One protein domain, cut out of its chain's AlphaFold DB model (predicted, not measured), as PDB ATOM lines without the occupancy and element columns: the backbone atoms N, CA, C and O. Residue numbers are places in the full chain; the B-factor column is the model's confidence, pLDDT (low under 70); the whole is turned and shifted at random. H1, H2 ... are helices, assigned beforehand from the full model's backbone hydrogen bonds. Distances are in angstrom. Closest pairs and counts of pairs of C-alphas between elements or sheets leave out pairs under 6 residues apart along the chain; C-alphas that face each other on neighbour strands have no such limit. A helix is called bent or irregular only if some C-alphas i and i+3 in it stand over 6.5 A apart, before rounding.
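What this domain is: This is residues 2 to 68 of the 299 residues of an uncharacterized protein of Rubrivivax sp (UniProt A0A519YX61). Picture a helical hairpin with unequal arms: the short helix H1 lies side by side with part of the long helix H2, and residues 62 to 68 of H2 stick out beyond the rest. Before the hairpin, residues 2 to 27 start next to it, swing out to one side in a wide loop and come back to H1. The printed part has 67 residues with two named helices, H1 then H2, and no named strand; the class is all helix, with 39 residues in the helices. The whole is compact, with a radius of gyration of the C-alphas of 12.5 A, and spans 39 by 27 by 15 A.

Where its parts are: Start at C-alpha 2, at (16.116, 98.676, 14.313), and go through 26 residues with no named element. Find C-alpha 28 at (7.701, 109.635, 6.779); from there H1, residues 28 to 39, runs 18.1 A. H1 is neither bent nor irregular, but only just: C-alphas 35 and 38 are 6.5 A apart. H2, residues 42 to 68, runs 38.1 A to C-alpha 68 at (20.334, 96.947, -7.647).

How they stand to each other: Look at Ala 37 and Phe 45, whose C-alphas, 5.7 A apart, are the closest of H1 and H2. The two helices touch, H2 with residues 45 to 56 alone. They form a helical hairpin, at a shallow tilt of 7 degrees, opposite ways. In H2 every O i to N i+4 pair is within hydrogen-bond range; in H1 4 of 8 are, beside 5 of 9 O i to N i+3 pairs.

The domain as a whole: The two C-alphas farthest apart are those of Ser 41 and Arg 68, 39.7 A. The printed part has no cut, and the link from H1 to H2 is tight. In the B-factor column the mean pLDDT of the printed part is 88.7; look at residues 13 to 20 for the values under 70.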
ATOM      1  N   GLU A   2      16.743  98.449  15.619       92.81
ATOM      2  CA  GLU A   2      16.116  98.676  14.313       92.81
ATOM      3  C   GLU A   2      14.782  99.406  14.454       92.81
ATOM      4  O   GLU A   2      14.118  99.324  15.487       92.81
ATOM      5  N   CYS A   3      14.373 100.106  13.397       92.94
ATOM      6  CA  CYS A   3      13.030 100.650  13.297       92.94
ATOM      7  C   CYS A   3      12.002  99.513  13.297       92.94
ATOM      8  O   CYS A   3      12.027  98.667  12.402       92.94
ATOM      9  N   VAL A   4      11.037  99.540  14.223       94.00
ATOM     10  CA  VAL A   4       9.995  98.498  14.300       94.00
ATOM     11  C   VAL A   4       9.179  98.384  13.011       94.00
ATOM     12  O   VAL A   4       8.764  97.287  12.646       94.00
ATOM     13  N   VAL A   5       9.029  99.488  12.273       95.06
ATOM     14  CA  VAL A   5       8.263  99.532  11.026       95.06
ATOM     15  C   VAL A   5       9.070  98.966   9.853       95.06
ATOM     16  O   VAL A   5       8.714  97.936   9.282       95.06
ATOM     17  N   CYS A   6      10.190  99.599   9.493       94.25
ATOM     18  CA  CYS A   6      10.916  99.287   8.254       94.25
ATOM     19  C   CYS A   6      12.200  98.459   8.426       94.25
ATOM     20  O   CYS A   6      12.852  98.161   7.424       94.25
ATOM     21  N   GLY A   7      12.599  98.125   9.658       93.12
ATOM     22  CA  GLY A   7      13.817  97.357   9.949       93.12
ATOM     23  C   GLY A   7      15.133  98.110   9.708       93.12
ATOM     24  O   GLY A   7      16.199  97.515   9.746       93.12
ATOM     25  N   THR A   8      15.105  99.418   9.419       93.50
ATOM     26  CA  THR A   8      16.343 100.204   9.262       93.50
ATOM     27  C   THR A   8      17.113 100.259  10.583       93.50
ATOM     28  O   THR A   8      16.530 100.617  11.608       93.50
ATOM     29  N   VAL A   9      18.417  99.971  10.542       93.31
ATOM     30  CA  VAL A   9      19.325 100.123  11.688       93.31
ATOM     31  C   VAL A   9      19.394 101.594  12.097       93.31
ATOM     32  O   VAL A   9      19.655 102.471  11.275       93.31
ATOM     33  N   LEU A  10      19.126 101.877  13.372       91.00
ATOM     34  CA  LEU A  10      19.116 103.234  13.914       91.00
ATOM     35  C   LEU A  10      20.504 103.593  14.453       91.00
ATOM     36  O   LEU A  10      21.047 102.873  15.288       91.00
ATOM     37  N   ALA A  11      21.048 104.728  14.003       82.50
ATOM     38  CA  ALA A  11      22.374 105.204  14.406       82.50
ATOM     39  C   ALA A  11      22.451 105.637  15.883       82.50
ATOM     40  O   ALA A  11      23.514 105.580  16.494       82.50
ATOM     41  N   LYS A  12      21.329 106.075  16.469       79.44
ATOM     42  CA  LYS A  12      21.203 106.441  17.888       79.44
ATOM     43  C   LYS A  12      19.892 105.887  18.436       79.44
ATOM     44  O   LYS A  12      18.914 105.784  17.695       79.44
ATOM     45  N   ARG A  13      19.863 105.548  19.728       68.06
ATOM     46  CA  ARG A  13      18.623 105.180  20.425       68.06
ATOM     47  C   ARG A  13      17.743 106.434  20.508       68.06
ATOM     48  O   ARG A  13      18.167 107.389  21.158       68.06
ATOM     49  N   PRO A  14      16.572 106.482  19.846       65.69
ATOM     50  CA  PRO A  14      15.659 107.600  20.036       65.69
ATOM     51  C   PRO A  14      15.214 107.628  21.508       65.69
ATOM     52  O   PRO A  14      15.101 106.557  22.118       65.69
ATOM     53  N   PRO A  15      14.996 108.813  22.105       62.03
ATOM     54  CA  PRO A  15      14.517 108.906  23.476       62.03
ATOM     55  C   PRO A  15      13.167 108.188  23.581       62.03
ATOM     56  O   PRO A  15      12.174 108.616  22.998       62.03
ATOM     57  N   THR A  16      13.145 107.064  24.295       57.44
ATOM     58  CA  THR A  16      11.915 106.345  24.625       57.44
ATOM     59  C   THR A  16      11.229 107.093  25.755       57.44
ATOM     60  O   THR A  16      11.635 106.973  26.910       57.44
ATOM     61  N   THR A  17      10.225 107.896  25.422       58.25
ATOM     62  CA  THR A  17       9.305 108.483  26.399       58.25
ATOM     63  C   THR A  17       8.051 107.608  26.503       58.25
ATOM     64  O   THR A  17       7.755 106.860  25.568       58.25
ATOM     65  N   PRO A  18       7.261 107.708  27.588       58.41
ATOM     66  CA  PRO A  18       5.943 107.070  27.664       58.41
ATOM     67  C   PRO A  18       5.028 107.430  26.477       58.41
ATOM     68  O   PRO A  18       4.164 106.646  26.100       58.41
ATOM     69  N   ALA A  19       5.263 108.590  25.853       54.56
ATOM     70  CA  ALA A  19       4.564 109.068  24.662       54.56
ATOM     71  C   ALA A  19       5.094 108.486  23.328       54.56
ATOM     72  O   ALA A  19       4.426 108.620  22.308       54.56
ATOM     73  N   ALA A  20       6.272 107.847  23.305       61.59
ATOM     74  CA  ALA A  20       6.890 107.269  22.105       61.59
ATOM     75  C   ALA A  20       7.606 105.930  22.412       61.59
ATOM     76  O   ALA A  20       8.839 105.861  22.415       61.59
ATOM     77  N   PRO A  21       6.856 104.839  22.661       75.81
ATOM     78  CA  PRO A  21       7.423 103.565  23.118       75.81
ATOM     79  C   PRO A  21       8.125 102.741  22.020       75.81
ATOM     80  O   PRO A  21       8.731 101.713  22.318       75.81
ATOM     81  N   TYR A  22       8.072 103.167  20.754       83.69
ATOM     82  CA  TYR A  22       8.569 102.390  19.615       83.69
ATOM     83  C   TYR A  22       9.836 103.002  18.997       83.69
ATOM     84  O   TYR A  22       9.808 104.167  18.591       83.69
ATOM     85  N   PRO A  23      10.933 102.237  18.823       89.62
ATOM     86  CA  PRO A  23      12.083 102.723  18.076       89.62
ATOM     87  C   PRO A  23      11.721 102.843  16.592       89.62
ATOM     88  O   PRO A  23      11.412 101.852  15.926       89.62
ATOM     89  N   ILE A  24      11.769 104.064  16.056       91.31
ATOM     90  CA  ILE A  24      11.480 104.356  14.650       91.31
ATOM     91  C   ILE A  24      12.561 105.203  13.992       91.31
ATOM     92  O   ILE A  24      13.280 105.946  14.650       91.31
ATOM     93  N   CYS A  25      12.673 105.081  12.668       91.12
ATOM     94  CA  CYS A  25      13.500 105.975  11.863       91.12
ATOM     95  C   CYS A  25      12.727 107.250  11.480       91.12
ATOM     96  O   CYS A  25      11.509 107.327  11.636       91.12
ATOM     97  N   HIS A  26      13.429 108.231  10.909       90.69
ATOM     98  CA  HIS A  26      12.835 109.502  10.476       90.69
ATOM     99  C   HIS A  26      12.042 109.420   9.161       90.69
ATOM    100  O   HIS A  26      11.502 110.432   8.714       90.69
ATOM    101  N   ALA A  27      11.952 108.244   8.528       91.00
ATOM    102  CA  ALA A  27      11.200 108.091   7.289       91.00
ATOM    103  C   ALA A  27       9.706 108.362   7.528       91.00
ATOM    104  O   ALA A  27       9.093 107.762   8.415       91.00
ATOM    105  N   VAL A  28       9.115 109.225   6.696       93.12
ATOM    106  CA  VAL A  28       7.701 109.635   6.779       93.12
ATOM    107  C   VAL A  28       6.747 108.439   6.923       93.12
ATOM    108  O   VAL A  28       5.963 108.451   7.872       93.12
ATOM    109  N   PRO A  29       6.854 107.355   6.119       93.06
ATOM    110  CA  PRO A  29       5.947 106.213   6.252       93.06
ATOM    111  C   PRO A  29       6.037 105.514   7.613       93.06
ATOM    112  O   PRO A  29       5.055 104.946   8.072       93.06
ATOM    113  N   CYS A  30       7.199 105.540   8.271       93.25
ATOM    114  CA  CYS A  30       7.378 104.912   9.580       93.25
ATOM    115  C   CYS A  30       6.766 105.751  10.703       93.25
ATOM    116  O   CYS A  30       6.160 105.185  11.608       93.25
ATOM    117  N   ARG A  31       6.884 107.084  10.627       92.56
ATOM    118  CA  ARG A  31       6.258 107.999  11.596       92.56
ATOM    119  C   ARG A  31       4.737 107.939  11.522       92.56
ATOM    120  O   ARG A  31       4.104 107.722  12.545       92.56
ATOM    121  N   MET A  32       4.183 107.984  10.308       92.81
ATOM    122  CA  MET A  32       2.735 107.906  10.089       92.81
ATOM    123  C   MET A  32       2.111 106.637  10.679       92.81
ATOM    124  O   MET A  32       0.992 106.679  11.176       92.81
ATOM    125  N   VAL A  33       2.818 105.499  10.634       93.50
ATOM    126  CA  VAL A  33       2.332 104.253  11.250       93.50
ATOM    127  C   VAL A  33       2.252 104.386  12.767       93.50
ATOM    128  O   VAL A  33       1.278 103.931  13.348       93.50
ATOM    129  N   ILE A  34       3.237 105.017  13.415       92.44
ATOM    130  CA  ILE A  34       3.240 105.184  14.876       92.44
ATOM    131  C   ILE A  34       2.260 106.260  15.343       92.44
ATOM    132  O   ILE A  34       1.630 106.083  16.379       92.44
ATOM    133  N   GLU A  35       2.074 107.336  14.582       90.69
ATOM    134  CA  GLU A  35       1.109 108.401  14.898       90.69
ATOM    135  C   GLU A  35      -0.334 107.874  15.013       90.69
ATOM    136  O   GLU A  35      -1.128 108.406  15.785       90.69
ATOM    137  N   GLN A  36      -0.664 106.771  14.328       90.62
ATOM    138  CA  GLN A  36      -1.975 106.110  14.434       90.62
ATOM    139  C   GLN A  36      -2.191 105.356  15.756       90.62
ATOM    140  O   GLN A  36      -3.309 104.923  16.029       90.62
ATOM    141  N   ALA A  37      -1.170 105.219  16.607       89.06
ATOM    142  CA  ALA A  37      -1.316 104.586  17.918       89.06
ATOM    143  C   ALA A  37      -2.320 105.318  18.816       89.06
ATOM    144  O   ALA A  37      -3.044 104.671  19.566       89.06
ATOM    145  N   GLY A  38      -2.392 106.651  18.721       87.31
ATOM    146  CA  GLY A  38      -3.284 107.464  19.553       87.31
ATOM    147  C   GLY A  38      -4.771 107.354  19.196       87.31
ATOM    148  O   GLY A  38      -5.610 107.757  19.995       87.31
ATOM    149  N   SER A  39      -5.113 106.815  18.022       91.00
ATOM    150  CA  SER A  39      -6.497 106.704  17.538       91.00
ATOM    151  C   SER A  39      -7.059 105.280  17.580       91.00
ATOM    152  O   SER A  39      -8.178 105.046  17.125       91.00
ATOM    153  N   MET A  40      -6.302 104.315  18.110       92.62
ATOM    154  CA  MET A  40      -6.654 102.894  18.114       92.62
ATOM    155  C   MET A  40      -6.517 102.288  19.512       92.62
ATOM    156  O   MET A  40      -5.713 102.736  20.326       92.62
ATOM    157  N   SER A  41      -7.264 101.214  19.788       94.31
ATOM    158  CA  SER A  41      -6.999 100.402  20.980       94.31
ATOM    159  C   SER A  41      -5.627  99.714  20.865       94.31
ATOM    160  O   SER A  41      -5.177  99.444  19.746       94.31
ATOM    161  N   PRO A  42      -4.963  99.353  21.981       92.12
ATOM    162  CA  PRO A  42      -3.646  98.711  21.939       92.12
ATOM    163  C   PRO A  42      -3.594  97.447  21.066       92.12
ATOM    164  O   PRO A  42      -2.650  97.256  20.300       92.12
ATOM    165  N   VAL A  43      -4.639  96.613  21.122       93.44
ATOM    166  CA  VAL A  43      -4.749  95.383  20.319       93.44
ATOM    167  C   VAL A  43      -4.912  95.706  18.832       93.44
ATOM    168  O   VAL A  43      -4.234  95.110  17.992       93.44
ATOM    169  N   ALA A  44      -5.770  96.675  18.495       93.88
ATOM    170  CA  ALA A  44      -5.966  97.110  17.113       93.88
ATOM    171  C   ALA A  44      -4.679  97.718  16.533       93.88
ATOM    172  O   ALA A  44      -4.292  97.397  15.407       93.88
ATOM    173  N   PHE A  45      -3.970  98.523  17.327       94.44
ATOM    174  CA  PHE A  45      -2.696  99.104  16.931       94.44
ATOM    175  C   PHE A  45      -1.615  98.040  16.701       94.44
ATOM    176  O   PHE A  45      -0.878  98.120  15.723       94.44
ATOM    177  N   GLN A  46      -1.535  97.010  17.545       93.25
ATOM    178  CA  GLN A  46      -0.565  95.927  17.364       93.25
ATOM    179  C   GLN A  46      -0.783  95.183  16.036       93.25
ATOM    180  O   GLN A  46       0.176  94.951  15.295       93.25
ATOM    181  N   GLN A  47      -2.035  94.865  15.692       95.25
ATOM    182  CA  GLN A  47      -2.375  94.247  14.404       95.25
ATOM    183  C   GLN A  47      -2.060  95.177  13.224       95.25
ATOM    184  O   GLN A  47      -1.455  94.754  12.233       95.25
ATOM    185  N   HIS A  48      -2.397  96.464  13.353       94.06
ATOM    186  CA  HIS A  48      -2.063  97.486  12.365       94.06
ATOM    187  C   HIS A  48      -0.550  97.578  12.126       94.06
ATOM    188  O   HIS A  48      -0.095  97.544  10.979       94.06
ATOM    189  N   LEU A  49       0.235  97.647  13.204       94.88
ATOM    190  CA  LEU A  49       1.688  97.737  13.162       94.88
ATOM    191  C   LEU A  49       2.297  96.517  12.468       94.88
ATOM    192  O   LEU A  49       3.161  96.692  11.611       94.88
ATOM    193  N   LEU A  50       1.836  95.300  12.775       95.38
ATOM    194  CA  LEU A  50       2.316  94.074  12.125       95.38
ATOM    195  C   LEU A  50       2.065  94.104  10.613       95.38
ATOM    196  O   LEU A  50       2.993  93.898   9.821       95.38
ATOM    197  N   TRP A  51       0.834  94.417  10.202       96.12
ATOM    198  CA  TRP A  51       0.458  94.475   8.791       96.12
ATOM    199  C   TRP A  51       1.226  95.571   8.035       96.12
ATOM    200  O   TRP A  51       1.818  95.313   6.981       96.12
ATOM    201  N   ARG A  52       1.293  96.786   8.593       96.50
ATOM    202  CA  ARG A  52       2.034  97.910   8.001       96.50
ATOM    203  C   ARG A  52       3.524  97.637   7.898       96.50
ATOM    204  O   ARG A  52       4.103  97.895   6.845       96.50
ATOM    205  N   SER A  53       4.135  97.103   8.952       95.69
ATOM    206  CA  SER A  53       5.567  96.792   8.967       95.69
ATOM    207  C   SER A  53       5.905  95.757   7.900       95.69
ATOM    208  O   SER A  53       6.849  95.953   7.137       95.69
ATOM    209  N   ARG A  54       5.092  94.697   7.763       96.38
ATOM    210  CA  ARG A  54       5.258  93.704   6.691       96.38
ATOM    211  C   ARG A  54       5.208  94.362   5.313       96.38
ATOM    212  O   ARG A  54       6.124  94.167   4.518       96.38
ATOM    213  N   ASN A  55       4.187  95.174   5.047       96.19
ATOM    214  CA  ASN A  55       4.029  95.839   3.753       96.19
ATOM    215  C   ASN A  55       5.175  96.805   3.447       96.19
ATOM    216  O   ASN A  55       5.736  96.756   2.356       96.19
ATOM    217  N   ILE A  56       5.566  97.648   4.406       95.31
ATOM    218  CA  ILE A  56       6.663  98.608   4.228       95.31
ATOM    219  C   ILE A  56       7.987  97.882   3.983       95.31
ATOM    220  O   ILE A  56       8.737  98.279   3.094       95.31
ATOM    221  N   ARG A  57       8.273  96.794   4.709       95.50
ATOM    222  CA  ARG A  57       9.485  95.990   4.488       95.50
ATOM    223  C   ARG A  57       9.491  95.330   3.113       95.50
ATOM    224  O   ARG A  57      10.514  95.387   2.439       95.50
ATOM    225  N   VAL A  58       8.367  94.762   2.668       95.56
ATOM    226  CA  VAL A  58       8.241  94.185   1.318       95.56
ATOM    227  C   VAL A  58       8.460  95.252   0.243       95.56
ATOM    228  O   VAL A  58       9.230  95.022  -0.684       95.56
ATOM    229  N   GLN A  59       7.840  96.428   0.377       94.31
ATOM    230  CA  GLN A  59       8.020  97.526  -0.578       94.31
ATOM    231  C   GLN A  59       9.465  98.034  -0.601       94.31
ATOM    232  O   GLN A  59      10.044  98.190  -1.671       94.31
ATOM    233  N   LYS A  60      10.087  98.205   0.570       93.50
ATOM    234  CA  LYS A  60      11.499  98.588   0.691       93.50
ATOM    235  C   LYS A  60      12.425  97.548   0.051       93.50
ATOM    236  O   LYS A  60      13.342  97.913  -0.675       93.50
ATOM    237  N   ALA A  61      12.184  96.258   0.288       94.00
ATOM    238  CA  ALA A  61      12.969  95.181  -0.309       94.00
ATOM    239  C   ALA A  61      12.835  95.149  -1.840       94.00
ATOM    240  O   ALA A  61      13.840  94.968  -2.525       94.00
ATOM    241  N   ARG A  62      11.623  95.372  -2.370       94.62
ATOM    242  CA  ARG A  62      11.369  95.497  -3.815       94.62
ATOM    243  C   ARG A  62      12.089  96.700  -4.416       94.62
ATOM    244  O   ARG A  62      12.804  96.519  -5.390       94.62
ATOM    245  N   ALA A  63      11.971  97.878  -3.804       92.88
ATOM    246  CA  ALA A  63      12.673  99.082  -4.250       92.88
ATOM    247  C   ALA A  63      14.196  98.867  -4.280       92.88
ATOM    248  O   ALA A  63      14.829  99.104  -5.298       92.88
ATOM    249  N   HIS A  64      14.778  98.294  -3.220       94.19
ATOM    250  CA  HIS A  64      16.207  97.974  -3.205       94.19
ATOM    251  C   HIS A  64      16.614  96.922  -4.241       94.19
ATOM    252  O   HIS A  64      17.738  96.960  -4.736       94.19
ATOM    253  N   ALA A  65      15.761  95.934  -4.523       94.94
ATOM    254  CA  ALA A  65      16.031  94.964  -5.577       94.94
ATOM    255  C   ALA A  65      16.033  95.640  -6.952       94.94
ATOM    256  O   ALA A  65      16.946  95.392  -7.734       94.94
ATOM    257  N   GLU A  66      15.076  96.530  -7.203       94.19
ATOM    258  CA  GLU A  66      14.990  97.308  -8.436       94.19
ATOM    259  C   GLU A  66      16.194  98.245  -8.608       94.19
ATOM    260  O   GLU A  66      16.848  98.207  -9.648       94.19
ATOM    261  N   ASP A  67      16.586  98.978  -7.560       94.69
ATOM    262  CA  ASP A  67      17.778  99.836  -7.569       94.69
ATOM    263  C   ASP A  67      19.049  99.041  -7.905       94.69
ATOM    264  O   ASP A  67      19.888  99.490  -8.687       94.69
ATOM    265  N   ARG A  68      19.197  97.830  -7.341       96.00
ATOM    266  CA  ARG A  68      20.334  96.947  -7.647       96.00
ATOM    267  C   ARG A  68      20.325  96.487  -9.100       96.00
ATOM    268  O   ARG A  68      21.388  96.458  -9.712       96.00
TER     269      ARG A  68